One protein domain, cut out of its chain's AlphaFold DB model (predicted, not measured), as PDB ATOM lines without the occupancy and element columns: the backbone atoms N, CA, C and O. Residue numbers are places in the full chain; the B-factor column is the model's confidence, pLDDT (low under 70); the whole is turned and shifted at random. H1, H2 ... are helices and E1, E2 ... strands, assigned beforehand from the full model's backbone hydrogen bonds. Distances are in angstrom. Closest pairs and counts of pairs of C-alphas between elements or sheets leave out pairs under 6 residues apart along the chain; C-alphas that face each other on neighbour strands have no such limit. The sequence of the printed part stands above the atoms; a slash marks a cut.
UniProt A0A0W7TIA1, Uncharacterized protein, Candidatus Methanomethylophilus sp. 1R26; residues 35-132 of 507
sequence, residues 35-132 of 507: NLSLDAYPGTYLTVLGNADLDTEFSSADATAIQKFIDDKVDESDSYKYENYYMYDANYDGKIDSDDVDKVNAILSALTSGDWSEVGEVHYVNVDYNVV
ATOM      1  N   ASN A  35     178.748 196.022 146.848       37.56
ATOM      2  CA  ASN A  35     179.760 196.571 145.939       37.56
ATOM      3  C   ASN A  35     180.467 197.743 146.645       37.56
ATOM      4  O   ASN A  35     180.133 198.916 146.453       37.56
ATOM      5  N   LEU A  36     181.379 197.409 147.559       48.19
ATOM      6  CA  LEU A  36     182.231 198.364 148.249       48.19
ATOM      7  C   LEU A  36     183.169 199.003 147.219       48.19
ATOM      8  O   LEU A  36     183.841 198.317 146.455       48.19
ATOM      9  N   SER A  37     183.220 200.332 147.199       45.22
ATOM     10  CA  SER A  37     184.245 201.088 146.477       45.22
ATOM     11  C   SER A  37     185.581 200.921 147.208       45.22
ATOM     12  O   SER A  37     186.020 201.835 147.901       45.22
ATOM     13  N   LEU A  38     186.186 199.740 147.115       52.62
ATOM     14  CA  LEU A  38     187.523 199.462 147.625       52.62
ATOM     15  C   LEU A  38     188.511 199.865 146.525       52.62
ATOM     16  O   LEU A  38     188.842 199.082 145.646       52.62
ATOM     17  N   ASP A  39     188.927 201.125 146.505       62.44
ATOM     18  CA  ASP A  39     190.064 201.575 145.690       62.44
ATOM     19  C   ASP A  39     191.385 201.544 146.480       62.44
ATOM     20  O   ASP A  39     192.430 201.953 145.975       62.44
ATOM     21  N   ALA A  40     191.343 201.030 147.713       69.69
ATOM     22  CA  ALA A  40     192.482 200.862 148.597       69.69
ATOM     23  C   ALA A  40     192.263 199.690 149.563       69.69
ATOM     24  O   ALA A  40     191.134 199.266 149.827       69.69
ATOM     25  N   TYR A  41     193.361 199.190 150.126       76.62
ATOM     26  CA  TYR A  41     193.310 198.240 151.228       76.62
ATOM     27  C   TYR A  41     192.700 198.875 152.491       76.62
ATOM     28  O   TYR A  41     192.841 200.088 152.693       76.62
ATOM     29  N   PRO A  42     192.074 198.075 153.381       71.25
ATOM     30  CA  PRO A  42     191.820 198.533 154.743       71.25
ATOM     31  C   PRO A  42     193.167 198.940 155.348       71.25
ATOM     32  O   PRO A  42     194.186 198.368 154.980       71.25
ATOM     33  N   GLY A  43     193.209 199.929 156.242       78.00
ATOM     34  CA  GLY A  43     194.456 200.467 156.818       78.00
ATOM     35  C   GLY A  43     195.261 199.499 157.709       78.00
ATOM     36  O   GLY A  43     195.875 199.953 158.667       78.00
ATOM     37  N   THR A  44     195.227 198.199 157.415       87.06
ATOM     38  CA  THR A  44     195.886 197.066 158.060       87.06
ATOM     39  C   THR A  44     196.459 196.109 157.010       87.06
ATOM     40  O   THR A  44     195.856 195.895 155.959       87.06
ATOM     41  N   TYR A  45     197.586 195.465 157.322       92.44
ATOM     42  CA  TYR A  45     198.146 194.394 156.496       92.44
ATOM     43  C   TYR A  45     197.332 193.088 156.546       92.44
ATOM     44  O   TYR A  45     197.396 192.301 155.607       92.44
ATOM     45  N   LEU A  46     196.547 192.826 157.593       95.81
ATOM     46  CA  LEU A  46     195.707 191.626 157.658       95.81
ATOM     47  C   LEU A  46     194.292 191.944 157.159       95.81
ATOM     48  O   LEU A  46     193.487 192.532 157.877       95.81
ATOM     49  N   THR A  47     193.964 191.531 155.933       95.25
ATOM     50  CA  THR A  47     192.750 191.987 155.227       95.25
ATOM     51  C   THR A  47     191.550 191.045 155.363       95.25
ATOM     52  O   THR A  47     190.648 191.045 154.521       95.25
ATOM     53  N   VAL A  48     191.525 190.236 156.423       97.50
ATOM     54  CA  VAL A  48     190.436 189.300 156.741       97.50
ATOM     55  C   VAL A  48     189.335 190.040 157.498       97.50
ATOM     56  O   VAL A  48     189.611 190.698 158.500       97.50
ATOM     57  N   LEU A  49     188.089 189.943 157.032       97.56
ATOM     58  CA  LEU A  49     186.936 190.544 157.706       97.56
ATOM     59  C   LEU A  49     186.775 189.921 159.101       97.56
ATOM     60  O   LEU A  49     187.008 188.730 159.312       97.56
ATOM     61  N   GLY A  50     186.409 190.756 160.064       97.31
ATOM     62  CA  GLY A  50     186.493 190.461 161.487       97.31
ATOM     63  C   GLY A  50     187.764 190.988 162.149       97.31
ATOM     64  O   GLY A  50     187.745 191.106 163.364       97.31
ATOM     65  N   ASN A  51     188.814 191.364 161.400       97.31
ATOM     66  CA  ASN A  51     189.949 192.141 161.922       97.31
ATOM     67  C   ASN A  51     189.536 193.613 162.126       97.31
ATOM     68  O   ASN A  51     189.798 194.485 161.292       97.31
ATOM     69  N   ALA A  52     188.766 193.867 163.177       95.62
ATOM     70  CA  ALA A  52     188.019 195.102 163.381       95.62
ATOM     71  C   ALA A  52     188.833 196.210 164.062       95.62
ATOM     72  O   ALA A  52     188.480 197.390 163.934       95.62
ATOM     73  N   ASP A  53     189.903 195.870 164.786       94.06
ATOM     74  CA  ASP A  53     190.809 196.874 165.356       94.06
ATOM     75  C   ASP A  53     191.918 197.322 164.385       94.06
ATOM     76  O   ASP A  53     192.594 198.322 164.655       94.06
ATOM     77  N   LEU A  54     191.981 196.678 163.210       93.25
ATOM     78  CA  LEU A  54     192.856 196.999 162.085       93.25
ATOM     79  C   LEU A  54     194.345 196.871 162.435       93.25
ATOM     80  O   LEU A  54     195.172 197.628 161.918       93.25
ATOM     81  N   ASP A  55     194.703 195.913 163.285       93.69
ATOM     82  CA  ASP A  55     196.094 195.546 163.521       93.69
ATOM     83  C   ASP A  55     196.525 194.345 162.650       93.69
ATOM     84  O   ASP A  55     195.829 193.949 161.710       93.69
ATOM     85  N   THR A  56     197.732 193.821 162.865       92.81
ATOM     86  CA  THR A  56     198.291 192.710 162.080       92.81
ATOM     87  C   THR A  56     197.950 191.322 162.642       92.81
ATOM     88  O   THR A  56     198.386 190.319 162.076       92.81
ATOM     89  N   GLU A  57     197.203 191.239 163.743       93.62
ATOM     90  CA  GLU A  57     196.941 190.029 164.517       93.62
ATOM     91  C   GLU A  57     195.441 189.803 164.749       93.62
ATOM     92  O   GLU A  57     194.793 190.487 165.528       93.62
ATOM     93  N   PHE A  58     194.899 188.712 164.204       95.00
ATOM     94  CA  PHE A  58     193.527 188.319 164.532       95.00
ATOM     95  C   PHE A  58     193.420 187.900 166.009       95.00
ATOM     96  O   PHE A  58     193.954 186.856 166.410       95.00
ATOM     97  N   SER A  59     192.737 188.694 166.836       96.88
ATOM     98  CA  SER A  59     192.803 188.598 168.295       96.88
ATOM     99  C   SER A  59     191.459 188.861 168.992       96.88
ATOM    100  O   SER A  59     190.436 189.170 168.393       96.88
ATOM    101  N   SER A  60     191.411 188.727 170.322       97.50
ATOM    102  CA  SER A  60     190.197 189.067 171.089       97.50
ATOM    103  C   SER A  60     189.880 190.571 171.108       97.50
ATOM    104  O   SER A  60     188.793 190.968 171.545       97.50
ATOM    105  N   ALA A  61     190.840 191.414 170.714       98.00
ATOM    106  CA  ALA A  61     190.626 192.850 170.608       98.00
ATOM    107  C   ALA A  61     189.648 193.181 169.468       98.00
ATOM    108  O   ALA A  61     188.792 194.046 169.656       98.00
ATOM    109  N   ASP A  62     189.637 192.376 168.405       98.19
ATOM    110  CA  ASP A  62     188.666 192.444 167.314       98.19
ATOM    111  C   ASP A  62     187.221 192.281 167.782       98.19
ATOM    112  O   ASP A  62     186.383 193.166 167.607       98.19
ATOM    113  N   ALA A  63     186.931 191.180 168.484       97.88
ATOM    114  CA  ALA A  63     185.605 190.924 169.046       97.88
ATOM    115  C   ALA A  63     185.170 192.054 169.997       97.88
ATOM    116  O   ALA A  63     183.995 192.419 170.063       97.88
ATOM    117  N   THR A  64     186.129 192.638 170.724       97.75
ATOM    118  CA  THR A  64     185.882 193.782 171.610       97.75
ATOM    119  C   THR A  64     185.549 195.049 170.818       97.75
ATOM    120  O   THR A  64     184.662 195.801 171.230       97.75
ATOM    121  N   ALA A  65     186.232 195.297 169.699       96.12
ATOM    122  CA  ALA A  65     185.973 196.432 168.818       96.12
ATOM    123  C   ALA A  65     184.576 196.340 168.186       96.12
ATOM    124  O   ALA A  65     183.822 197.315 168.245       96.12
ATOM    125  N   ILE A  66     184.192 195.157 167.698       96.75
ATOM    126  CA  ILE A  66     182.854 194.892 167.147       96.75
ATOM    127  C   ILE A  66     181.778 195.074 168.222       96.75
ATOM    128  O   ILE A  66     180.835 195.843 168.035       96.75
ATOM    129  N   GLN A  67     181.944 194.461 169.401       96.56
ATOM    130  CA  GLN A  67     180.973 194.603 170.490       96.56
ATOM    131  C   GLN A  67     180.795 196.066 170.911       96.56
ATOM    132  O   GLN A  67     179.678 196.514 171.164       96.56
ATOM    133  N   LYS A  68     181.889 196.832 170.965       94.44
ATOM    134  CA  LYS A  68     181.831 198.259 171.279       94.44
ATOM    135  C   LYS A  68     181.059 199.039 170.215       94.44
ATOM    136  O   LYS A  68     180.257 199.896 170.574       94.44
ATOM    137  N   PHE A  69     181.278 198.743 168.935       92.25
ATOM    138  CA  PHE A  69     180.543 199.364 167.834       92.25
ATOM    139  C   PHE A  69     179.024 199.140 167.965       92.25
ATOM    140  O   PHE A  69     178.242 200.090 167.854       92.25
ATOM    141  N   ILE A  70     178.618 197.910 168.295       92.12
ATOM    142  CA  ILE A  70     177.217 197.522 168.530       92.12
ATOM    143  C   ILE A  70     176.639 198.246 169.756       92.12
ATOM    144  O   ILE A  70     175.549 198.825 169.695       92.12
ATOM    145  N   ASP A  71     177.370 198.244 170.873       91.62
ATOM    146  CA  ASP A  71     176.944 198.860 172.136       91.62
ATOM    147  C   ASP A  71     176.780 200.380 172.015       91.62
ATOM    148  O   ASP A  71     175.840 200.955 172.581       91.62
ATOM    149  N   ASP A  72     177.663 201.025 171.247       87.31
ATOM    150  CA  ASP A  72     177.626 202.460 170.963       87.31
ATOM    151  C   ASP A  72     176.464 202.841 170.016       87.31
ATOM    152  O   ASP A  72     176.190 204.031 169.834       87.31
ATOM    153  N   LYS A  73     175.720 201.856 169.476       69.62
ATOM    154  CA  LYS A  73     174.531 202.022 168.616       69.62
ATOM    155  C   LYS A  73     174.739 203.036 167.495       69.62
ATOM    156  O   LYS A  73     173.892 203.902 167.257       69.62
ATOM    157  N   VAL A  74     175.869 202.936 166.800       64.81
ATOM    158  CA  VAL A  74     176.192 203.819 165.665       64.81
ATOM    159  C   VAL A  74     175.117 203.734 164.558       64.81
ATOM    160  O   VAL A  74     174.904 204.706 163.832       64.81
ATOM    161  N   ASP A  75     174.357 202.636 164.561       54.38
ATOM    162  CA  ASP A  75     173.325 202.145 163.637       54.38
ATOM    163  C   ASP A  75     172.156 203.085 163.246       54.38
ATOM    164  O   ASP A  75     171.372 202.755 162.362       54.38
ATOM    165  N   GLU A  76     172.000 204.275 163.839       51.97
ATOM    166  CA  GLU A  76     170.886 205.189 163.485       51.97
ATOM    167  C   GLU A  76     171.288 206.666 163.319       51.97
ATOM    168  O   GLU A  76     170.437 207.557 163.244       51.97
ATOM    169  N   SER A  77     172.586 206.964 163.262       56.38
ATOM    170  CA  SER A  77     173.064 208.334 163.038       56.38
ATOM    171  C   SER A  77     173.369 208.592 161.559       56.38
ATOM    172  O   SER A  77     173.908 207.722 160.883       56.38
ATOM    173  N   ASP A  78     173.156 209.824 161.076       58.25
ATOM    174  CA  ASP A  78     173.609 210.290 159.744       58.25
ATOM    175  C   ASP A  78     175.145 210.134 159.521       58.25
ATOM    176  O   ASP A  78     175.654 210.449 158.446       58.25
ATOM    177  N   SER A  79     175.898 209.691 160.541       63.97
ATOM    178  CA  SER A  79     177.340 209.413 160.511       63.97
ATOM    179  C   SER A  79     177.724 207.944 160.301       63.97
ATOM    180  O   SER A  79     178.907 207.684 160.074       63.97
ATOM    181  N   TYR A  80     176.786 206.993 160.367       73.38
ATOM    182  CA  TYR A  80     177.086 205.597 160.048       73.38
ATOM    183  C   TYR A  80     177.167 205.384 158.540       73.38
ATOM    184  O   TYR A  80     176.304 205.822 157.780       73.38
ATOM    185  N   LYS A  81     178.229 204.703 158.129       80.06
ATOM    186  CA  LYS A  81     178.559 204.386 156.750       80.06
ATOM    187  C   LYS A  81     179.234 203.028 156.762       80.06
ATOM    188  O   LYS A  81     180.369 202.945 157.225       80.06
ATOM    189  N   TYR A  82     178.522 201.987 156.334       82.56
ATOM    190  CA  TYR A  82     179.023 200.608 156.332       82.56
ATOM    191  C   TYR A  82     180.374 200.510 155.615       82.56
ATOM    192  O   TYR A  82     181.274 199.829 156.086       82.56
ATOM    193  N   GLU A  83     180.580 201.303 154.560       81.81
ATOM    194  CA  GLU A  83     181.850 201.384 153.838       81.81
ATOM    195  C   GLU A  83     183.065 201.759 154.709       81.81
ATOM    196  O   GLU A  83     184.193 201.453 154.343       81.81
ATOM    197  N   ASN A  84     182.861 202.383 155.873       84.31
ATOM    198  CA  ASN A  84     183.931 202.712 156.817       84.31
ATOM    199  C   ASN A  84     184.168 201.618 157.874       84.31
ATOM    200  O   ASN A  84     185.140 201.705 158.620       84.31
ATOM    201  N   TYR A  85     183.265 200.641 157.981       88.88
ATOM    202  CA  TYR A  85     183.249 199.624 159.037       88.88
ATOM    203  C   TYR A  85     183.074 198.201 158.497       88.88
ATOM    204  O   TYR A  85     182.891 197.287 159.285       88.88
ATOM    205  N   TYR A  86     183.157 197.972 157.187       90.75
ATOM    206  CA  TYR A  86     182.935 196.646 156.593       90.75
ATOM    207  C   TYR A  86     183.881 195.561 157.144       90.75
ATOM    208  O   TYR A  86     183.531 194.391 157.152       90.75
ATOM    209  N   MET A  87     185.056 195.933 157.671       94.50
ATOM    210  CA  MET A  87     185.961 195.006 158.371       94.50
ATOM    211  C   MET A  87     185.381 194.450 159.684       94.50
ATOM    212  O   MET A  87     185.933 193.500 160.225       94.50
ATOM    213  N   TYR A  88     184.293 195.025 160.205       95.31
ATOM    214  CA  TYR A  88     183.602 194.584 161.421       95.31
ATOM    215  C   TYR A  88     182.566 193.490 161.123       95.31
ATOM    216  O   TYR A  88     182.202 192.754 162.032       95.31
ATOM    217  N   ASP A  89     182.109 193.397 159.873       95.94
ATOM    218  CA  ASP A  89     181.148 192.406 159.383       95.94
ATOM    219  C   ASP A  89     181.901 191.106 159.045       95.94
ATOM    220  O   ASP A  89     182.284 190.837 157.907       95.94
ATOM    221  N   ALA A  90     182.240 190.341 160.080       97.50
ATOM    222  CA  ALA A  90     183.058 189.138 159.987       97.50
ATOM    223  C   ALA A  90     182.360 188.007 159.212       97.50
ATOM    224  O   ALA A  90     183.030 187.157 158.610       97.50
ATOM    225  N   ASN A  91     181.026 187.957 159.250       96.19
ATOM    226  CA  ASN A  91     180.246 186.955 158.525       96.19
ATOM    227  C   ASN A  91     179.851 187.406 157.099       96.19
ATOM    228  O   ASN A  91     179.428 186.556 156.314       96.19
ATOM    229  N   TYR A  92     180.095 188.675 156.757       95.56
ATOM    230  CA  TYR A  92     179.806 189.337 155.484       95.56
ATOM    231  C   TYR A  92     178.331 189.259 155.060       95.56
ATOM    232  O   TYR A  92     178.018 189.047 153.886       95.56
ATOM    233  N   ASP A  93     177.406 189.427 156.009       94.56
ATOM    234  CA  ASP A  93     175.957 189.405 155.756       94.56
ATOM    235  C   ASP A  93     175.340 190.800 155.506       94.56
ATOM    236  O   ASP A  93     174.127 190.938 155.280       94.56
ATOM    237  N   GLY A  94     176.180 191.839 155.516       90.88
ATOM    238  CA  GLY A  94     175.803 193.233 155.309       90.88
ATOM    239  C   GLY A  94     175.333 193.944 156.580       90.88
ATOM    240  O   GLY A  94     174.806 195.062 156.487       90.88
ATOM    241  N   LYS A  95     175.485 193.330 157.757       91.44
ATOM    242  CA  LYS A  95     175.175 193.915 159.066       91.44
ATOM    243  C   LYS A  95     176.370 193.755 159.996       91.44
ATOM    244  O   LYS A  95     177.232 192.927 159.781       91.44
ATOM    245  N   ILE A  96     176.425 194.612 161.013       92.69
ATOM    246  CA  ILE A  96     177.420 194.505 162.081       92.69
ATOM    247  C   ILE A  96     176.652 194.232 163.369       92.69
ATOM    248  O   ILE A  96     176.052 195.148 163.941       92.69
ATOM    249  N   ASP A  97     176.622 192.978 163.804       94.62
ATOM    250  CA  ASP A  97     175.868 192.542 164.975       94.62
ATOM    251  C   ASP A  97     176.571 191.433 165.786       94.62
ATOM    252  O   ASP A  97     177.782 191.221 165.706       94.62
ATOM    253  N   SER A  98     175.846 190.798 166.712       97.00
ATOM    254  CA  SER A  98     176.435 189.788 167.598       97.00
ATOM    255  C   SER A  98     176.942 188.551 166.858       97.00
ATOM    256  O   SER A  98     177.815 187.864 167.388       97.00
ATOM    257  N   ASP A  99     176.424 188.270 165.662       97.56
ATOM    258  CA  ASP A  99     176.836 187.110 164.879       97.56
ATOM    259  C   ASP A  99     178.276 187.295 164.357       97.56
ATOM    260  O   ASP A  99     179.019 186.317 164.239       97.56
ATOM    261  N   ASP A 100     178.731 188.539 164.167       98.25
ATOM    262  CA  ASP A 100     180.129 188.857 163.848       98.25
ATOM    263  C   ASP A 100     181.070 188.593 165.021       98.25
ATOM    264  O   ASP A 100     182.152 188.026 164.860       98.25
ATOM    265  N   VAL A 101     180.636 188.948 166.233       98.38
ATOM    266  CA  VAL A 101     181.381 188.651 167.465       98.38
ATOM    267  C   VAL A 101     181.524 187.137 167.637       98.38
ATOM    268  O   VAL A 101     182.611 186.643 167.961       98.38
ATOM    269  N   ASP A 102     180.452 186.383 167.394       98.25
ATOM    270  CA  ASP A 102     180.468 184.922 167.446       98.25
ATOM    271  C   ASP A 102     181.385 184.329 166.366       98.25
ATOM    272  O   ASP A 102     182.161 183.411 166.656       98.25
ATOM    273  N   LYS A 103     181.384 184.896 165.153       98.31
ATOM    274  CA  LYS A 103     182.281 184.493 164.064       98.31
ATOM    275  C   LYS A 103     183.754 184.703 164.417       98.31
ATOM    276  O   LYS A 103     184.552 183.776 164.257       98.31
ATOM    277  N   VAL A 104     184.116 185.870 164.953       98.56
ATOM    278  CA  VAL A 104     185.481 186.159 165.427       98.56
ATOM    279  C   VAL A 104     185.891 185.170 166.521       98.56
ATOM    280  O   VAL A 104     186.968 184.579 166.458       98.56
ATOM    281  N   ASN A 105     185.019 184.902 167.496       98.31
ATOM    282  CA  ASN A 105     185.308 183.937 168.563       98.31
ATOM    283  C   ASN A 105     185.497 182.499 168.042       98.31
ATOM    284  O   ASN A 105     186.342 181.760 168.568       98.31
ATOM    285  N   ALA A 106     184.750 182.095 167.010       98.19
ATOM    286  CA  ALA A 106     184.932 180.808 166.344       98.19
ATOM    287  C   ALA A 106     186.304 180.728 165.652       98.19
ATOM    288  O   ALA A 106     187.026 179.745 165.838       98.19
ATOM    289  N   ILE A 107     186.710 181.786 164.941       98.31
ATOM    290  CA  ILE A 107     188.038 181.890 164.316       98.31
ATOM    291  C   ILE A 107     189.150 181.789 165.371       98.31
ATOM    292  O   ILE A 107     190.071 180.988 165.218       98.31
ATOM    293  N   LEU A 108     189.055 182.528 166.480       97.69
ATOM    294  CA  LEU A 108     190.044 182.481 167.570       97.69
ATOM    295  C   LEU A 108     190.155 181.086 168.202       97.69
ATOM    296  O   LEU A 108     191.249 180.610 168.534       97.69
ATOM    297  N   SER A 109     189.016 180.407 168.347       97.62
ATOM    298  CA  SER A 109     188.969 179.031 168.838       97.62
ATOM    299  C   SER A 109     189.663 178.072 167.867       97.62
ATOM    300  O   SER A 109     190.445 177.227 168.312       97.62
ATOM    301  N   ALA A 110     189.448 178.238 166.559       96.81
ATOM    302  CA  ALA A 110     190.087 177.449 165.507       96.81
ATOM    303  C   ALA A 110     191.598 177.707 165.397       96.81
ATOM    304  O   ALA A 110     192.367 176.756 165.263       96.81
ATOM    305  N   LEU A 111     192.052 178.955 165.547       94.62
ATOM    306  CA  LEU A 111     193.480 179.303 165.592       94.62
ATOM    307  C   LEU A 111     194.212 178.589 166.738       94.62
ATOM    308  O   LEU A 111     195.365 178.190 166.592       94.62
ATOM    309  N   THR A 112     193.534 178.388 167.870       93.88
ATOM    310  CA  THR A 112     194.104 177.693 169.034       93.88
ATOM    311  C   THR A 112     194.021 176.169 168.907       93.88
ATOM    312  O   THR A 112     194.937 175.457 169.321       93.88
ATOM    313  N   SER A 113     192.904 175.649 168.392       94.81
ATOM    314  CA  SER A 113     192.618 174.209 168.362       94.81
ATOM    315  C   SER A 113     193.137 173.502 167.104       94.81
ATOM    316  O   SER A 113     193.386 172.297 167.144       94.81
ATOM    317  N   GLY A 114     193.291 174.240 166.002       93.31
ATOM    318  CA  GLY A 114     193.518 173.715 164.656       93.31
ATOM    319  C   GLY A 114     192.261 173.157 163.971       93.31
ATOM    320  O   GLY A 114     192.369 172.644 162.857       93.31
ATOM    321  N   ASP A 115     191.090 173.227 164.611       94.56
ATOM    322  CA  ASP A 115     189.819 172.735 164.072       94.56
ATOM    323  C   ASP A 115     189.001 173.881 163.468       94.56
ATOM    324  O   ASP A 115     188.448 174.717 164.178       94.56
ATOM    325  N   TRP A 116     188.924 173.894 162.138       95.19
ATOM    326  CA  TRP A 116     188.226 174.915 161.354       95.19
ATOM    327  C   TRP A 116     186.791 174.523 160.979       95.19
ATOM    328  O   TRP A 116     186.112 175.282 160.292       95.19
ATOM    329  N   SER A 117     186.306 173.356 161.424       92.19
ATOM    330  CA  SER A 117     184.993 172.831 161.020       92.19
ATOM    331  C   SER A 117     183.812 173.701 161.465       92.19
ATOM    332  O   SER A 117     182.811 173.769 160.756       92.19
ATOM    333  N   GLU A 118     183.936 174.391 162.602       90.00
ATOM    334  CA  GLU A 118     182.919 175.327 163.105       90.00
ATOM    335  C   GLU A 118     183.043 176.733 162.492       90.00
ATOM    336  O   GLU A 118     182.097 177.514 162.564       90.00
ATOM    337  N   VAL A 119     184.182 177.053 161.863       95.69
ATOM    338  CA  VAL A 119     184.379 178.326 161.152       95.69
ATOM    339  C   VAL A 119     183.768 178.249 159.757       95.69
ATOM    340  O   VAL A 119     183.023 179.153 159.383       95.69
ATOM    341  N   GLY A 120     184.057 177.182 159.003       92.44
ATOM    342  CA  GLY A 120     183.675 177.074 157.593       92.44
ATOM    343  C   GLY A 120     184.389 178.134 156.753       92.44
ATOM    344  O   GLY A 120     185.611 178.101 156.622       92.44
ATOM    345  N   GLU A 121     183.639 179.098 156.226       95.31
ATOM    346  CA  GLU A 121     184.170 180.162 155.368       95.31
ATOM    347  C   GLU A 121     184.599 181.414 156.146       95.31
ATOM    348  O   GLU A 121     183.980 181.783 157.142       95.31
ATOM    349  N   VAL A 122     185.630 182.102 155.668       98.00
ATOM    350  CA  VAL A 122     185.997 183.470 156.067       98.00
ATOM    351  C   VAL A 122     185.960 184.381 154.848       98.00
ATOM    352  O   VAL A 122     186.044 183.901 153.719       98.00
ATOM    353  N   HIS A 123     185.881 185.690 155.069       97.81
ATOM    354  CA  HIS A 123     185.902 186.686 154.000       97.81
ATOM    355  C   HIS A 123     187.170 187.532 154.092       97.81
ATOM    356  O   HIS A 123     187.624 187.853 155.188       97.81
ATOM    357  N   TYR A 124     187.759 187.895 152.954       96.56
ATOM    358  CA  TYR A 124     188.942 188.757 152.914       96.56
ATOM    359  C   TYR A 124     188.925 189.687 151.701       96.56
ATOM    360  O   TYR A 124     188.298 189.377 150.688       96.56
ATOM    361  N   VAL A 125     189.637 190.813 151.799       94.19
ATOM    362  CA  VAL A 125     189.872 191.722 150.668       94.19
ATOM    363  C   VAL A 125     191.078 191.233 149.872       94.19
ATOM    364  O   VAL A 125     192.200 191.199 150.390       94.19
ATOM    365  N   ASN A 126     190.853 190.854 148.615       93.69
ATOM    366  CA  ASN A 126     191.895 190.362 147.717       93.69
ATOM    367  C   ASN A 126     192.673 191.502 147.021       93.69
ATOM    368  O   ASN A 126     192.388 192.682 147.208       93.69
ATOM    369  N   VAL A 127     193.676 191.156 146.204       91.12
ATOM    370  CA  VAL A 127     194.512 192.137 145.463       91.12
ATOM    371  C   VAL A 127     193.775 192.946 144.395       91.12
ATOM    372  O   VAL A 127     194.232 194.017 144.008       91.12
ATOM    373  N   ASP A 128     192.627 192.454 143.937       90.06
ATOM    374  CA  ASP A 128     191.741 193.169 143.017       90.06
ATOM    375  C   ASP A 128     190.708 194.016 143.787       90.06
ATOM    376  O   ASP A 128     189.725 194.472 143.206       90.06
ATOM    377  N   TYR A 129     190.921 194.191 145.097       89.44
ATOM    378  CA  TYR A 129     190.073 194.925 146.031       89.44
ATOM    379  C   TYR A 129     188.639 194.394 146.141       89.44
ATOM    380  O   TYR A 129     187.707 195.129 146.443       89.44
ATOM    381  N   ASN A 130     188.440 193.095 145.927       90.44
ATOM    382  CA  ASN A 130     187.142 192.453 146.112       90.44
ATOM    383  C   ASN A 130     187.101 191.718 147.450       90.44
ATOM    384  O   ASN A 130     188.067 191.042 147.811       90.44
ATOM    385  N   VAL A 131     185.964 191.793 148.147       93.25
ATOM    386  CA  VAL A 131     185.672 190.874 149.253       93.25
ATOM    387  C   VAL A 131     185.297 189.520 148.659       93.25
ATOM    388  O   VAL A 131     184.369 189.423 147.856       93.25
ATOM    389  N   VAL A 132     186.032 188.479 149.033       94.44
ATOM    390  CA  VAL A 132     185.837 187.111 148.539       94.44
ATOM    391  C   VAL A 132     185.823 186.121 149.700       94.44
ATOM    392  O   VAL A 132     186.433 186.381 150.740       94.44
TER     393      VAL A 132
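What this domain is: This is residues 35 to 132 of the 507 residues of an uncharacterized protein of Candidatus Methanomethylophilus sp. 1R26 (UniProt A0A0W7TIA1). There is little regular structure: helices H2 and H1 lie side by side, in opposite ways, along one side of a body built largely of loops, with the short strand E1 on the other side. Residues 76 to 81 stick out from this body. The printed part has 98 residues, 33 of them in named elements, mostly helix, in the order H1, H2, E1. It is compact, with a radius of gyration of the C-alphas of 13.0 A and spans of 41 by 33 by 22 A.

Where its parts are: H2, residues 98 to 113, measures 22.5 A and ends at C-alpha 113 (192.618, 174.209, 168.362). H1, residues 60 to 71, measures 16.5 A from C-alpha 60 (190.197, 189.067, 171.089). E1 is residues 121 to 125, 13.7 A.

How they stand to each other: H2 and H1 form a helical hairpin and touch, at a shallow tilt of 7 degrees; their closest C-alphas, Val 101 and Ala 63, are 5.1 A apart. In both, every O i to N i+4 pair is within hydrogen-bond range. H2 and E1 are near each other, with 5 pairs of C-alphas within 10 A; H1 and E1 are apart. E1 pairs with no named strand, but its residues 124 to 125 pair antiparallel with residues 131 to 132.

The domain as a whole: The farthest C-alphas, Asp 78 and Gly 114, are 41.9 A apart. The printed part has no cut; H1 to H2 is a long link of 26 residues. Residues 35 to 40 and 73 to 79 have pLDDT under 70.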